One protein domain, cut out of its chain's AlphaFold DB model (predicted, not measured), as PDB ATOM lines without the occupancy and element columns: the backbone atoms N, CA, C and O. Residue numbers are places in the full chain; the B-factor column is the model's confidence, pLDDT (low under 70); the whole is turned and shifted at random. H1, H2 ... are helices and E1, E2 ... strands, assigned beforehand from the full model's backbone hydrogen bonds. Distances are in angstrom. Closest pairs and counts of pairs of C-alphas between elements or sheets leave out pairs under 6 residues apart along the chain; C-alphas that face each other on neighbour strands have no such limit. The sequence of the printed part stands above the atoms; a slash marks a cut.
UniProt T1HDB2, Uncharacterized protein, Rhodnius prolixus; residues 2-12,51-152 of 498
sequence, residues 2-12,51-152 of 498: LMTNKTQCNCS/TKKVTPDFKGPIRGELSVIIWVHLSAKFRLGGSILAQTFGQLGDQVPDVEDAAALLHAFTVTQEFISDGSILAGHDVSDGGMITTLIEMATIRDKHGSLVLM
ATOM      1  N   LEU A   2     130.645 114.039 174.294       53.28
ATOM      2  CA  LEU A   2     129.988 115.223 174.861       53.28
ATOM      3  C   LEU A   2     128.471 115.078 174.731       53.28
ATOM      4  O   LEU A   2     127.997 114.584 173.715       53.28
ATOM      5  N   MET A   3     127.704 115.518 175.722       62.88
ATOM      6  CA  MET A   3     126.246 115.605 175.647       62.88
ATOM      7  C   MET A   3     125.820 117.070 175.599       62.88
ATOM      8  O   MET A   3     126.206 117.834 176.482       62.88
ATOM      9  N   THR A   4     125.009 117.458 174.612       59.53
ATOM     10  CA  THR A   4     124.580 118.855 174.413       59.53
ATOM     11  C   THR A   4     123.066 118.983 174.241       59.53
ATOM     12  O   THR A   4     122.373 118.010 173.910       59.53
ATOM     13  N   ASN A   5     122.546 120.194 174.469       48.16
ATOM     14  CA  ASN A   5     121.151 120.530 174.197       48.16
ATOM     15  C   ASN A   5     120.930 120.862 172.716       48.16
ATOM     16  O   ASN A   5     121.650 121.652 172.103       48.16
ATOM     17  N   LYS A   6     119.893 120.255 172.131       42.84
ATOM     18  CA  LYS A   6     119.644 120.248 170.678       42.84
ATOM     19  C   LYS A   6     119.391 121.638 170.068       42.84
ATOM     20  O   LYS A   6     119.500 121.794 168.859       42.84
ATOM     21  N   THR A   7     119.052 122.640 170.876       43.91
ATOM     22  CA  THR A   7     118.679 123.993 170.432       43.91
ATOM     23  C   THR A   7     119.851 124.960 170.223       43.91
ATOM     24  O   THR A   7     119.619 126.030 169.673       43.91
ATOM     25  N   GLN A   8     121.087 124.611 170.605       43.22
ATOM     26  CA  GLN A   8     122.253 125.515 170.506       43.22
ATOM     27  C   GLN A   8     123.366 125.044 169.553       43.22
ATOM     28  O   GLN A   8     124.322 125.776 169.317       43.22
ATOM     29  N   CYS A   9     123.257 123.853 168.957       37.41
ATOM     30  CA  CYS A   9     124.346 123.279 168.165       37.41
ATOM     31  C   CYS A   9     124.190 123.580 166.660       37.41
ATOM     32  O   CYS A   9     123.409 122.929 165.966       37.41
ATOM     33  N   ASN A  10     124.948 124.555 166.147       37.84
ATOM     34  CA  ASN A  10     125.109 124.800 164.708       37.84
ATOM     35  C   ASN A  10     126.285 123.944 164.184       37.84
ATOM     36  O   ASN A  10     127.438 124.366 164.198       37.84
ATOM     37  N   CYS A  11     126.006 122.705 163.766       39.72
ATOM     38  CA  CYS A  11     126.996 121.687 163.364       39.72
ATOM     39  C   CYS A  11     127.679 121.918 161.993       39.72
ATOM     40  O   CYS A  11     127.884 120.964 161.248       39.72
ATOM     41  N   SER A  12     128.033 123.149 161.622       36.72
ATOM     42  CA  SER A  12     128.571 123.471 160.287       36.72
ATOM     43  C   SER A  12     130.032 123.946 160.266       36.72
ATOM     44  O   SER A  12     130.450 124.552 159.288       36.72
ATOM     45  N   THR A  51     131.967 126.517 188.810       78.44
ATOM     46  CA  THR A  51     130.551 126.140 188.667       78.44
ATOM     47  C   THR A  51     130.265 125.528 187.297       78.44
ATOM     48  O   THR A  51     129.378 124.688 187.163       78.44
ATOM     49  N   LYS A  52     131.085 125.849 186.290       83.12
ATOM     50  CA  LYS A  52     130.972 125.344 184.913       83.12
ATOM     51  C   LYS A  52     131.801 124.083 184.692       83.12
ATOM     52  O   LYS A  52     132.590 123.984 183.759       83.12
ATOM     53  N   LYS A  53     131.646 123.098 185.574       81.06
ATOM     54  CA  LYS A  53     132.319 121.802 185.432       81.06
ATOM     55  C   LYS A  53     131.475 120.832 184.611       81.06
ATOM     56  O   LYS A  53     130.271 120.700 184.823       81.06
ATOM     57  N   VAL A  54     132.136 120.098 183.723       85.50
ATOM     58  CA  VAL A  54     131.535 118.985 182.988       85.50
ATOM     59  C   VAL A  54     131.925 117.683 183.670       85.50
ATOM     60  O   VAL A  54     133.087 117.467 184.003       85.50
ATOM     61  N   THR A  55     130.936 116.828 183.888       80.50
ATOM     62  CA  THR A  55     131.090 115.523 184.534       80.50
ATOM     63  C   THR A  55     130.443 114.430 183.675       80.50
ATOM     64  O   THR A  55     129.591 114.752 182.836       80.50
ATOM     65  N   PRO A  56     130.815 113.151 183.864       82.00
ATOM     66  CA  PRO A  56     130.265 112.044 183.079       82.00
ATOM     67  C   PRO A  56     128.762 111.784 183.213       82.00
ATOM     68  O   PRO A  56     128.166 111.202 182.309       82.00
ATOM     69  N   ASP A  57     128.129 112.196 184.314       72.25
ATOM     70  CA  ASP A  57     126.722 111.891 184.581       72.25
ATOM     71  C   ASP A  57     125.772 112.564 183.581       72.25
ATOM     72  O   ASP A  57     125.790 113.784 183.378       72.25
ATOM     73  N   PHE A  58     124.879 111.771 182.982       76.19
ATOM     74  CA  PHE A  58     123.864 112.291 182.072       76.19
ATOM     75  C   PHE A  58     122.768 113.071 182.809       76.19
ATOM     76  O   PHE A  58     121.825 112.512 183.369       76.19
ATOM     77  N   LYS A  59     122.841 114.401 182.715       72.94
ATOM     78  CA  LYS A  59     121.861 115.333 183.295       72.94
ATOM     79  C   LYS A  59     120.575 115.489 182.472       72.94
ATOM     80  O   LYS A  59     119.513 115.691 183.052       72.94
ATOM     81  N   GLY A  60     120.645 115.386 181.142       72.00
ATOM     82  CA  GLY A  60     119.525 115.665 180.227       72.00
ATOM     83  C   GLY A  60     118.259 114.842 180.514       72.00
ATOM     84  O   GLY A  60     117.221 115.431 180.813       72.00
ATOM     85  N   PRO A  61     118.332 113.494 180.527       68.44
ATOM     86  CA  PRO A  61     117.171 112.644 180.800       68.44
ATOM     87  C   PRO A  61     116.501 112.921 182.153       68.44
ATOM     88  O   PRO A  61     115.276 112.932 182.238       68.44
ATOM     89  N   ILE A  62     117.291 113.198 183.199       65.44
ATOM     90  CA  ILE A  62     116.785 113.519 184.547       65.44
ATOM     91  C   ILE A  62     116.029 114.855 184.549       65.44
ATOM     92  O   ILE A  62     115.042 115.007 185.266       65.44
ATOM     93  N   ARG A  63     116.459 115.812 183.719       71.69
ATOM     94  CA  ARG A  63     115.799 117.116 183.543       71.69
ATOM     95  C   ARG A  63     114.590 117.067 182.602       71.69
ATOM     96  O   ARG A  63     113.911 118.074 182.442       71.69
ATOM     97  N   GLY A  64     114.310 115.921 181.976       74.38
ATOM     98  CA  GLY A  64     113.302 115.813 180.917       74.38
ATOM     99  C   GLY A  64     113.701 116.545 179.629       74.38
ATOM    100  O   GLY A  64     112.841 116.852 178.805       74.38
ATOM    101  N   GLU A  65     114.993 116.836 179.455       77.81
ATOM    102  CA  GLU A  65     115.538 117.555 178.305       77.81
ATOM    103  C   GLU A  65     115.946 116.580 177.196       77.81
ATOM    104  O   GLU A  65     116.585 115.547 177.433       77.81
ATOM    105  N   LEU A  66     115.609 116.927 175.951       76.88
ATOM    106  CA  LEU A  66     116.054 116.169 174.789       76.88
ATOM    107  C   LEU A  66     117.507 116.532 174.474       76.88
ATOM    108  O   LEU A  66     117.806 117.631 174.008       76.88
ATOM    109  N   SER A  67     118.396 115.575 174.711       79.00
ATOM    110  CA  SER A  67     119.844 115.723 174.583       79.00
ATOM    111  C   SER A  67     120.397 114.825 173.479       79.00
ATOM    112  O   SER A  67     119.784 113.822 173.101       79.00
ATOM    113  N   VAL A  68     121.549 115.206 172.930       82.06
ATOM    114  CA  VAL A  68     122.285 114.415 171.935       82.06
ATOM    115  C   VAL A  68     123.679 114.100 172.451       82.06
ATOM    116  O   VAL A  68     124.290 114.928 173.122       82.06
ATOM    117  N   ILE A  69     124.179 112.910 172.124       83.19
ATOM    118  CA  ILE A  69     125.561 112.518 172.394       83.19
ATOM    119  C   ILE A  69     126.378 112.754 171.123       83.19
ATOM    120  O   ILE A  69     126.056 112.231 170.057       83.19
ATOM    121  N   ILE A  70     127.443 113.534 171.255       86.44
ATOM    122  CA  ILE A  70     128.392 113.883 170.208       86.44
ATOM    123  C   ILE A  70     129.710 113.173 170.503       86.44
ATOM    124  O   ILE A  70     130.313 113.313 171.572       86.44
ATOM    125  N   TRP A  71     130.182 112.417 169.520       88.75
ATOM    126  CA  TRP A  71     131.524 111.867 169.544       88.75
ATOM    127  C   TRP A  71     132.476 112.807 168.812       88.75
ATOM    128  O   TRP A  71     132.413 112.947 167.594       88.75
ATOM    129  N   VAL A  72     133.354 113.461 169.571       89.31
ATOM    130  CA  VAL A  72     134.463 114.243 169.017       89.31
ATOM    131  C   VAL A  72     135.574 113.266 168.647       89.31
ATOM    132  O   VAL A  72     136.248 112.721 169.521       89.31
ATOM    133  N   HIS A  73     135.701 112.986 167.355       86.06
ATOM    134  CA  HIS A  73     136.613 111.978 166.830       86.06
ATOM    135  C   HIS A  73     137.912 112.628 166.340       86.06
ATOM    136  O   HIS A  73     137.874 113.450 165.431       86.06
ATOM    137  N   LEU A  74     139.049 112.261 166.942       88.12
ATOM    138  CA  LEU A  74     140.357 112.887 166.679       88.12
ATOM    139  C   LEU A  74     141.281 112.081 165.746       88.12
ATOM    140  O   LEU A  74     142.347 112.562 165.382       88.12
ATOM    141  N   SER A  75     140.911 110.856 165.370       84.62
ATOM    142  CA  SER A  75     141.702 109.978 164.492       84.62
ATOM    143  C   SER A  75     140.745 109.172 163.637       84.62
ATOM    144  O   SER A  75     139.863 108.555 164.195       84.62
ATOM    145  N   ALA A  76     140.919 109.072 162.321       82.69
ATOM    146  CA  ALA A  76     139.992 108.294 161.483       82.69
ATOM    147  C   ALA A  76     140.133 106.761 161.641       82.69
ATOM    148  O   ALA A  76     139.366 106.001 161.044       82.69
ATOM    149  N   LYS A  77     141.127 106.290 162.410       89.06
ATOM    150  CA  LYS A  77     141.498 104.872 162.532       89.06
ATOM    151  C   LYS A  77     141.049 104.258 163.860       89.06
ATOM    152  O   LYS A  77     141.271 104.833 164.921       89.06
ATOM    153  N   PHE A  78     140.548 103.022 163.798       90.44
ATOM    154  CA  PHE A  78     140.188 102.195 164.957       90.44
ATOM    155  C   PHE A  78     141.330 101.236 165.322       90.44
ATOM    156  O   PHE A  78     141.343 100.072 164.925       90.44
ATOM    157  N   ARG A  79     142.331 101.758 166.030       92.62
ATOM    158  CA  ARG A  79     143.561 101.042 166.395       92.62
ATOM    159  C   ARG A  79     143.396 100.327 167.744       92.62
ATOM    160  O   ARG A  79     142.929 100.934 168.700       92.62
ATOM    161  N   LEU A  80     143.749  99.039 167.805       94.75
ATOM    162  CA  LEU A  80     143.566  98.176 168.989       94.75
ATOM    163  C   LEU A  80     144.881  97.706 169.630       94.75
ATOM    164  O   LEU A  80     144.845  97.052 170.674       94.75
ATOM    165  N   GLY A  81     146.029  98.018 169.027       94.50
ATOM    166  CA  GLY A  81     147.333  97.746 169.623       94.50
ATOM    167  C   GLY A  81     147.484  98.476 170.955       94.50
ATOM    168  O   GLY A  81     147.076  99.628 171.081       94.50
ATOM    169  N   GLY A  82     148.028  97.794 171.959       90.81
ATOM    170  CA  GLY A  82     148.226  98.317 173.312       90.81
ATOM    171  C   GLY A  82     146.940  98.561 174.111       90.81
ATOM    172  O   GLY A  82     147.014  99.095 175.209       90.81
ATOM    173  N   SER A  83     145.766  98.199 173.586       94.31
ATOM    174  CA  SER A  83     144.492  98.422 174.277       94.31
ATOM    175  C   SER A  83     144.236  97.404 175.392       94.31
ATOM    176  O   SER A  83     144.672  96.252 175.308       94.31
ATOM    177  N   ILE A  84     143.412  97.779 176.378       93.44
ATOM    178  CA  ILE A  84     142.921  96.838 177.400       93.44
ATOM    179  C   ILE A  84     142.193  95.638 176.777       93.44
ATOM    180  O   ILE A  84     142.276  94.528 177.293       93.44
ATOM    181  N   LEU A  85     141.526  95.824 175.628       93.62
ATOM    182  CA  LEU A  85     140.884  94.726 174.913       93.62
ATOM    183  C   LEU A  85     141.935  93.700 174.488       93.62
ATOM    184  O   LEU A  85     141.827  92.541 174.874       93.62
ATOM    185  N   ALA A  86     142.981  94.118 173.774       93.69
ATOM    186  CA  ALA A  86     144.070  93.218 173.396       93.69
ATOM    187  C   ALA A  86     144.690  92.543 174.635       93.69
ATOM    188  O   ALA A  86     144.829  91.317 174.661       93.69
ATOM    189  N   GLN A  87     144.942  93.316 175.697       93.38
ATOM    190  CA  GLN A  87     145.517  92.819 176.948       93.38
ATOM    191  C   GLN A  87     144.663  91.721 177.603       93.38
ATOM    192  O   GLN A  87     145.206  90.694 178.012       93.38
ATOM    193  N   THR A  88     143.335  91.881 177.666       94.06
ATOM    194  CA  THR A  88     142.426  90.864 178.241       94.06
ATOM    195  C   THR A  88     142.407  89.551 177.453       94.06
ATOM    196  O   THR A  88     142.107  88.503 178.021       94.06
ATOM    197  N   PHE A  89     142.793  89.584 176.175       95.25
ATOM    198  CA  PHE A  89     142.980  88.401 175.331       95.25
ATOM    199  C   PHE A  89     144.432  87.892 175.304       95.25
ATOM    200  O   PHE A  89     144.759  87.030 174.488       95.25
ATOM    201  N   GLY A  90     145.313  88.412 176.168       93.19
ATOM    202  CA  GLY A  90     146.729  88.040 176.197       93.19
ATOM    203  C   GLY A  90     147.496  88.466 174.940       93.19
ATOM    204  O   GLY A  90     148.485  87.833 174.577       93.19
ATOM    205  N   GLN A  91     147.022  89.504 174.250       94.19
ATOM    206  CA  GLN A  91     147.605  90.030 173.020       94.19
ATOM    207  C   GLN A  91     148.135  91.449 173.233       94.19
ATOM    208  O   GLN A  91     147.611  92.212 174.038       94.19
ATOM    209  N   LEU A  92     149.148  91.826 172.451       91.19
ATOM    210  CA  LEU A  92     149.578  93.222 172.337       91.19
ATOM    211  C   LEU A  92     148.812  93.958 171.227       91.19
ATOM    212  O   LEU A  92     148.557  95.150 171.346       91.19
ATOM    213  N   GLY A  93     148.419  93.252 170.163       92.19
ATOM    214  CA  GLY A  93     147.888  93.844 168.933       92.19
ATOM    215  C   GLY A  93     148.993  94.356 168.000       92.19
ATOM    216  O   GLY A  93     150.161  94.024 168.178       92.19
ATOM    217  N   ASP A  94     148.602  95.121 166.978       92.94
ATOM    218  CA  ASP A  94     149.493  95.578 165.896       92.94
ATOM    219  C   ASP A  94     149.712  97.100 165.954       92.94
ATOM    220  O   ASP A  94     150.771  97.580 166.349       92.94
ATOM    221  N   GLN A  95     148.674  97.879 165.636       94.00
ATOM    222  CA  GLN A  95     148.763  99.337 165.538       94.00
ATOM    223  C   GLN A  95     148.225 100.014 166.802       94.00
ATOM    224  O   GLN A  95     147.057  99.811 167.139       94.00
ATOM    225  N   VAL A  96     149.041 100.840 167.465       92.06
ATOM    226  CA  VAL A  96     148.662 101.609 168.671       92.06
ATOM    227  C   VAL A  96     148.006 102.950 168.312       92.06
ATOM    228  O   VAL A  96     148.381 103.540 167.294       92.06
ATOM    229  N   PRO A  97     147.031 103.459 169.092       91.62
ATOM    230  CA  PRO A  97     146.538 104.833 168.955       91.62
ATOM    231  C   PRO A  97     147.664 105.868 169.107       91.62
ATOM    232  O   PRO A  97     148.581 105.667 169.894       91.62
ATOM    233  N   ASP A  98     147.588 106.967 168.354       91.69
ATOM    234  CA  ASP A  98     148.560 108.070 168.405       91.69
ATOM    235  C   ASP A  98     147.895 109.387 167.964       91.69
ATOM    236  O   ASP A  98     146.861 109.356 167.284       91.69
ATOM    237  N   VAL A  99     148.486 110.530 168.318       90.81
ATOM    238  CA  VAL A  99     148.035 111.858 167.883       90.81
ATOM    239  C   VAL A  99     148.417 112.058 166.415       90.81
ATOM    240  O   VAL A  99     149.565 112.347 166.091       90.81
ATOM    241  N   GLU A 100     147.446 111.907 165.510       90.19
ATOM    242  CA  GLU A 100     147.672 112.073 164.061       90.19
ATOM    243  C   GLU A 100     147.721 113.545 163.630       90.19
ATOM    244  O   GLU A 100     148.439 113.889 162.694       90.19
ATOM    245  N   ASP A 101     146.959 114.405 164.310       92.06
ATOM    246  CA  ASP A 101     146.852 115.832 164.015       92.06
ATOM    247  C   ASP A 101     146.766 116.640 165.320       92.06
ATOM    248  O   ASP A 101     145.734 116.705 165.996       92.06
ATOM    249  N   ALA A 102     147.884 117.273 165.681       93.50
ATOM    250  CA  ALA A 102     147.972 118.120 166.866       93.50
ATOM    251  C   ALA A 102     147.117 119.396 166.748       93.50
ATOM    252  O   ALA A 102     146.629 119.899 167.763       93.50
ATOM    253  N   ALA A 103     146.912 119.915 165.532       93.94
ATOM    254  CA  ALA A 103     146.074 121.088 165.306       93.94
ATOM    255  C   ALA A 103     144.593 120.743 165.502       93.94
ATOM    256  O   ALA A 103     143.873 121.505 166.148       93.94
ATOM    257  N   ALA A 104     144.154 119.570 165.033       92.00
ATOM    258  CA  ALA A 104     142.808 119.068 165.301       92.00
ATOM    259  C   ALA A 104     142.560 118.862 166.804       92.00
ATOM    260  O   ALA A 104     141.507 119.256 167.307       92.00
ATOM    261  N   LEU A 105     143.534 118.310 167.540       93.31
ATOM    262  CA  LEU A 105     143.451 118.169 168.999       93.31
ATOM    263  C   LEU A 105     143.322 119.532 169.698       93.31
ATOM    264  O   LEU A 105     142.439 119.708 170.539       93.31
ATOM    265  N   LEU A 106     144.167 120.504 169.335       94.50
ATOM    266  CA  LEU A 106     144.103 121.862 169.882       94.50
ATOM    267  C   LEU A 106     142.751 122.521 169.584       94.50
ATOM    268  O   LEU A 106     142.141 123.109 170.472       94.50
ATOM    269  N   HIS A 107     142.263 122.396 168.352       94.44
ATOM    270  CA  HIS A 107     140.983 122.966 167.949       94.44
ATOM    271  C   HIS A 107     139.814 122.328 168.712       94.44
ATOM    272  O   HIS A 107     138.969 123.044 169.248       94.44
ATOM    273  N   ALA A 108     139.799 120.998 168.845       93.19
ATOM    274  CA  ALA A 108     138.793 120.286 169.629       93.19
ATOM    275  C   ALA A 108     138.799 120.711 171.105       93.19
ATOM    276  O   ALA A 108     137.732 120.887 171.698       93.19
ATOM    277  N   PHE A 109     139.983 120.916 171.689       94.19
ATOM    278  CA  PHE A 109     140.115 121.444 173.045       94.19
ATOM    279  C   PHE A 109     139.520 122.853 173.158       94.19
ATOM    280  O   PHE A 109     138.675 123.077 174.024       94.19
ATOM    281  N   THR A 110     139.889 123.772 172.261       95.81
ATOM    282  CA  THR A 110     139.392 125.159 172.256       95.81
ATOM    283  C   THR A 110     137.870 125.222 172.136       95.81
ATOM    284  O   THR A 110     137.222 125.838 172.979       95.81
ATOM    285  N   VAL A 111     137.282 124.512 171.167       94.75
ATOM    286  CA  VAL A 111     135.818 124.461 170.984       94.75
ATOM    287  C   VAL A 111     135.127 123.850 172.205       94.75
ATOM    288  O   VAL A 111     134.071 124.316 172.628       94.75
ATOM    289  N   THR A 112     135.730 122.831 172.827       93.88
ATOM    290  CA  THR A 112     135.188 122.263 174.068       93.88
ATOM    291  C   THR A 112     135.183 123.301 175.190       93.88
ATOM    292  O   THR A 112     134.183 123.407 175.891       93.88
ATOM    293  N   GLN A 113     136.242 124.103 175.353       93.94
ATOM    294  CA  GLN A 113     136.270 125.176 176.358       93.94
ATOM    295  C   GLN A 113     135.204 126.251 176.098       93.94
ATOM    296  O   GLN A 113     134.569 126.722 177.043       93.94
ATOM    297  N   GLU A 114     134.962 126.610 174.835       94.25
ATOM    298  CA  GLU A 114     133.893 127.543 174.454       94.25
ATOM    299  C   GLU A 114     132.511 127.007 174.859       94.25
ATOM    300  O   GLU A 114     131.752 127.720 175.521       94.25
ATOM    301  N   PHE A 115     132.231 125.730 174.574       93.25
ATOM    302  CA  PHE A 115     130.971 125.075 174.950       93.25
ATOM    303  C   PHE A 115     130.826 124.763 176.453       93.25
ATOM    304  O   PHE A 115     129.734 124.484 176.956       93.25
ATOM    305  N   ILE A 116     131.927 124.757 177.205       91.00
ATOM    306  CA  ILE A 116     131.872 124.738 178.672       91.00
ATOM    307  C   ILE A 116     131.489 126.129 179.178       91.00
ATOM    308  O   ILE A 116     130.636 126.269 180.057       91.00
ATOM    309  N   SER A 117     132.110 127.166 178.616       91.19
ATOM    310  CA  SER A 117     131.908 128.552 179.028       91.19
ATOM    311  C   SER A 117     130.481 129.042 178.774       91.19
ATOM    312  O   SER A 117     129.921 129.758 179.609       91.19
ATOM    313  N   ASP A 118     129.863 128.646 177.665       92.31
ATOM    314  CA  ASP A 118     128.484 129.018 177.325       92.31
ATOM    315  C   ASP A 118     127.408 128.162 178.038       92.31
ATOM    316  O   ASP A 118     126.229 128.521 178.019       92.31
ATOM    317  N   GLY A 119     127.805 127.073 178.709       88.38
ATOM    318  CA  GLY A 119     126.902 126.141 179.389       88.38
ATOM    319  C   GLY A 119     126.189 125.142 178.465       88.38
ATOM    320  O   GLY A 119     125.223 124.508 178.897       88.38
ATOM    321  N   SER A 120     126.642 124.980 177.218       89.56
ATOM    322  CA  SER A 120     126.041 124.093 176.211       89.56
ATOM    323  C   SER A 120     126.296 122.603 176.474       89.56
ATOM    324  O   SER A 120     125.527 121.751 176.007       89.56
ATOM    325  N   ILE A 121     127.365 122.257 177.205       89.56
ATOM    326  CA  ILE A 121     127.693 120.866 177.558       89.56
ATOM    327  C   ILE A 121     127.003 120.461 178.863       89.56
ATOM    328  O   ILE A 121     127.290 120.978 179.939       89.56
ATOM    329  N   LEU A 122     126.141 119.451 178.779       83.19
ATOM    330  CA  LEU A 122     125.440 118.874 179.925       83.19
ATOM    331  C   LEU A 122     126.239 117.767 180.629       83.19
ATOM    332  O   LEU A 122     126.112 117.570 181.841       83.19
ATOM    333  N   ALA A 123     127.013 117.001 179.862       84.50
ATOM    334  CA  ALA A 123     127.857 115.918 180.355       84.50
ATOM    335  C   ALA A 123     129.006 115.660 179.381       84.50
ATOM    336  O   ALA A 123     128.896 115.963 178.191       84.50
ATOM    337  N   GLY A 124     130.088 115.063 179.862       88.31
ATOM    338  CA  GLY A 124     131.227 114.736 179.019       88.31
ATOM    339  C   GLY A 124     132.177 113.759 179.686       88.31
ATOM    340  O   GLY A 124     132.361 113.800 180.899       88.31
ATOM    341  N   HIS A 125     132.754 112.883 178.870       90.44
ATOM    342  CA  HIS A 125     133.762 111.909 179.273       90.44
ATOM    343  C   HIS A 125     134.716 111.665 178.102       90.44
ATOM    344  O   HIS A 125     134.289 111.538 176.946       90.44
ATOM    345  N   ASP A 126     136.013 111.659 178.371       92.06
ATOM    346  CA  ASP A 126     137.055 111.307 177.412       92.06
ATOM    347  C   ASP A 126     137.048 109.806 177.079       92.06
ATOM    348  O   ASP A 126     136.406 109.000 177.750       92.06
ATOM    349  N   VAL A 127     137.726 109.447 175.987       91.38
ATOM    350  CA  VAL A 127     137.896 108.055 175.559       91.38
ATOM    351  C   VAL A 127     139.325 107.637 175.855       91.38
ATOM    352  O   VAL A 127     140.253 108.182 175.261       91.38
ATOM    353  N   SER A 128     139.476 106.665 176.747       92.00
ATOM    354  CA  SER A 128     140.761 106.161 177.223       92.00
ATOM    355  C   SER A 128     140.727 104.626 177.296       92.00
ATOM    356  O   SER A 128     140.395 103.974 176.298       92.00
ATOM    357  N   ASP A 129     141.064 104.030 178.440       92.00
ATOM    358  CA  ASP A 129     141.091 102.579 178.610       92.00
ATOM    359  C   ASP A 129     139.697 101.964 178.433       92.00
ATOM    360  O   ASP A 129     138.690 102.422 178.965       92.00
ATOM    361  N   GLY A 130     139.627 100.908 177.621       90.19
ATOM    362  CA  GLY A 130     138.368 100.255 177.231       90.19
ATOM    363  C   GLY A 130     137.581 100.996 176.148       90.19
ATOM    364  O   GLY A 130     136.574 100.490 175.643       90.19
ATOM    365  N   GLY A 131     138.099 102.145 175.709       90.75
ATOM    366  CA  GLY A 131     137.597 102.886 174.568       90.75
ATOM    367  C   GLY A 131     136.159 103.362 174.757       90.75
ATOM    368  O   GLY A 131     135.663 103.537 175.867       90.75
ATOM    369  N   MET A 132     135.463 103.558 173.636       87.69
ATOM    370  CA  MET A 132     134.112 104.125 173.628       87.69
ATOM    371  C   MET A 132     133.109 103.310 174.458       87.69
ATOM    372  O   MET A 132     132.152 103.879 174.972       87.69
ATOM    373  N   ILE A 133     133.309 101.994 174.592       85.31
ATOM    374  CA  ILE A 133     132.415 101.135 175.376       85.31
ATOM    375  C   ILE A 133     132.502 101.504 176.857       85.31
ATOM    376  O   ILE A 133     131.463 101.759 177.457       85.31
ATOM    377  N   THR A 134     133.710 101.580 177.423       86.69
ATOM    378  CA  THR A 134     133.903 101.959 178.831       86.69
ATOM    379  C   THR A 134     133.427 103.380 179.085       86.69
ATOM    380  O   THR A 134     132.568 103.559 179.942       86.69
ATOM    381  N   THR A 135     133.837 104.344 178.251       86.94
ATOM    382  CA  THR A 135     133.369 105.737 178.339       86.94
ATOM    383  C   THR A 135     131.850 105.819 178.391       86.94
ATOM    384  O   THR A 135     131.277 106.535 179.201       86.94
ATOM    385  N   LEU A 136     131.165 105.090 177.508       82.25
ATOM    386  CA  LEU A 136     129.716 105.121 177.480       82.25
ATOM    387  C   LEU A 136     129.103 104.402 178.681       82.25
ATOM    388  O   LEU A 136     128.157 104.938 179.235       82.25
ATOM    389  N   ILE A 137     129.626 103.252 179.117       79.50
ATOM    390  CA  ILE A 137     129.139 102.546 180.315       79.50
ATOM    391  C   ILE A 137     129.279 103.418 181.571       79.50
ATOM    392  O   ILE A 137     128.356 103.446 182.387       79.50
ATOM    393  N   GLU A 138     130.383 104.155 181.695       76.56
ATOM    394  CA  GLU A 138     130.641 105.114 182.778       76.56
ATOM    395  C   GLU A 138     129.698 106.326 182.723       76.56
ATOM    396  O   GLU A 138     129.433 106.953 183.747       76.56
ATOM    397  N   MET A 139     129.131 106.626 181.548       72.12
ATOM    398  CA  MET A 139     128.131 107.681 181.374       72.12
ATOM    399  C   MET A 139     126.669 107.186 181.521       72.12
ATOM    400  O   MET A 139     125.921 107.841 182.245       72.12
ATOM    401  N   ALA A 140     126.244 106.092 180.843       66.88
ATOM    402  CA  ALA A 140     125.045 105.229 181.043       66.88
ATOM    403  C   ALA A 140     124.758 104.258 179.840       66.88
ATOM    404  O   ALA A 140     125.581 104.008 178.969       66.88
ATOM    405  N   THR A 141     123.542 103.685 179.762       54.84
ATOM    406  CA  THR A 141     123.061 102.740 178.724       54.84
ATOM    407  C   THR A 141     123.146 103.268 177.274       54.84
ATOM    408  O   THR A 141     122.835 104.427 177.006       54.84
ATOM    409  N   ILE A 142     123.474 102.384 176.313       54.00
ATOM    410  CA  ILE A 142     123.867 102.724 174.928       54.00
ATOM    411  C   ILE A 142     122.830 102.267 173.883       54.00
ATOM    412  O   ILE A 142     122.409 101.108 173.871       54.00
ATOM    413  N   ARG A 143     122.486 103.149 172.933       48.12
ATOM    414  CA  ARG A 143     121.750 102.837 171.687       48.12
ATOM    415  C   ARG A 143     122.520 103.380 170.480       48.12
ATOM    416  O   ARG A 143     123.193 104.399 170.612       48.12
ATOM    417  N   ASP A 144     122.439 102.715 169.326       51.28
ATOM    418  CA  ASP A 144     123.100 103.187 168.100       51.28
ATOM    419  C   ASP A 144     122.327 104.318 167.386       51.28
ATOM    420  O   ASP A 144     121.206 104.680 167.755       51.28
ATOM    421  N   LYS A 145     122.923 104.853 166.310       44.56
ATOM    422  CA  LYS A 145     122.356 105.916 165.457       44.56
ATOM    423  C   LYS A 145     121.061 105.533 164.719       44.56
ATOM    424  O   LYS A 145     120.394 106.411 164.180       44.56
ATOM    425  N   HIS A 146     120.722 104.247 164.666       48.06
ATOM    426  CA  HIS A 146     119.503 103.706 164.060       48.06
ATOM    427  C   HIS A 146     118.445 103.337 165.117       48.06
ATOM    428  O   HIS A 146     117.373 102.846 164.772       48.06
ATOM    429  N   GLY A 147     118.722 103.595 166.401       50.09
ATOM    430  CA  GLY A 147     117.859 103.232 167.522       50.09
ATOM    431  C   GLY A 147     117.976 101.765 167.947       50.09
ATOM    432  O   GLY A 147     117.276 101.353 168.882       50.09
ATOM    433  N   SER A 148     118.859 100.986 167.318       47.62
ATOM    434  CA  SER A 148     119.110  99.596 167.686       47.62
ATOM    435  C   SER A 148     119.813  99.535 169.034       47.62
ATOM    436  O   SER A 148     120.700 100.322 169.380       47.62
ATOM    437  N   LEU A 149     119.372  98.575 169.829       53.81
ATOM    438  CA  LEU A 149     119.872  98.325 171.163       53.81
ATOM    439  C   LEU A 149     121.206  97.581 171.074       53.81
ATOM    440  O   LEU A 149     121.225  96.397 170.752       53.81
ATOM    441  N   VAL A 150     122.309  98.277 171.353       56.03
ATOM    442  CA  VAL A 150     123.663  97.693 171.310       56.03
ATOM    443  C   VAL A 150     124.006  97.003 172.631       56.03
ATOM    444  O   VAL A 150     124.658  95.964 172.638       56.03
ATOM    445  N   LEU A 151     123.527  97.544 173.755       60.06
ATOM    446  CA  LEU A 151     123.699  96.963 175.084       60.06
ATOM    447  C   LEU A 151     122.444  97.212 175.925       60.06
ATOM    448  O   LEU A 151     122.050  98.357 176.143       60.06
ATOM    449  N   MET A 152     121.831  96.135 176.421       55.66
ATOM    450  CA  MET A 152     120.670  96.194 177.312       55.66
ATOM    451  C   MET A 152     121.025  95.612 178.669       55.66
ATOM    452  O   MET A 152     120.916  94.411 178.905       55.66
TER     453      MET A 152
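AT A GLANCE: This is residues 2 to 12 and 51 to 152 of the 498 residues of an uncharacterized protein of Rhodnius prolixus (UniProt T1HDB2). A small sheet of three strands, E2, E1 and E3, lies towards one end, and the long helix H3 runs away from it along one side, while the short helix H2 sits at the far end on a wide loop made by the unnamed residues 71 to 83 and 89 to 101. H4 lies nearest the mean of the C-alphas, H1 is a short turn by the sheet, and no helix touches another. The printed part has 113 residues with four named helices and three named strands, in the order E1 H1 E2 H2 H3 E3 H4; the sheet's order is E2 E1 E3, antiparallel throughout. The class is mixed, helices and strands, with 47 residues, under half, in named elements. The whole is only just compact, close to loose, with a radius of gyration of the C-alphas of 15.7 A, and spans 44 by 38 by 29 A.

HOW THE PARTS SIT: E1, residues 2 to 5, is the inner strand. E2, residues 67 to 70, is its antiparallel neighbour at 146 degrees, with N 70 and O 2 within hydrogen-bond range at 2.7 A. E3, residues 121 to 124, is its other antiparallel neighbour at 161 degrees, with N 3 and O 123 at 2.8 A. H1, residues 59 to 63, only grazes the sheet with residues 59 to 61; its closest C-alphas to E2 are those of Gly 60 and Ser 67, 5.7 A apart. H3, residues 102 to 117, only grazes it with residues 112 to 116; its closest C-alphas to E3 are those of Phe 115 and Ile 121, 5.9 A apart. H4, residues 131 to 139, only grazes it with residues 135 to 139. H2, residues 84 to 88, is not on the sheet. E2, H2 with H3, and E3 form a split strand-helix-strand unit, two strands running the same way with E1 between them; its crossover is right-handed. In H1, H2, H3 and H4 every O i to N i+4 pair is within hydrogen-bond range.

IN THESE COORDINATES: E1 begins at C-alpha 2 (129.988, 115.223, 174.861) and is 10.3 A long; E2 is 9.8 A and E3 7.2 A. H1 is 6.3 A and H2 6.1 A. H3 is 22.7 A long, from C-alpha 102 (147.972, 118.120, 166.866). H4 is 12.6 A and ends at C-alpha 139 (128.131, 107.681, 181.374).

THE WHOLE: The C-alphas of Thr 7 and Gly 90 are the two farthest apart, 46.0 A. Residues 13 to 50 are not printed; C-alphas 12 and 51 are 28.6 A apart across the cut. The links E2 to H2 and H2 to H3 are long. The mean pLDDT of the printed part is 79.6, and residues 2 to 12, 61 to 62 and 140 to 152 are under 70.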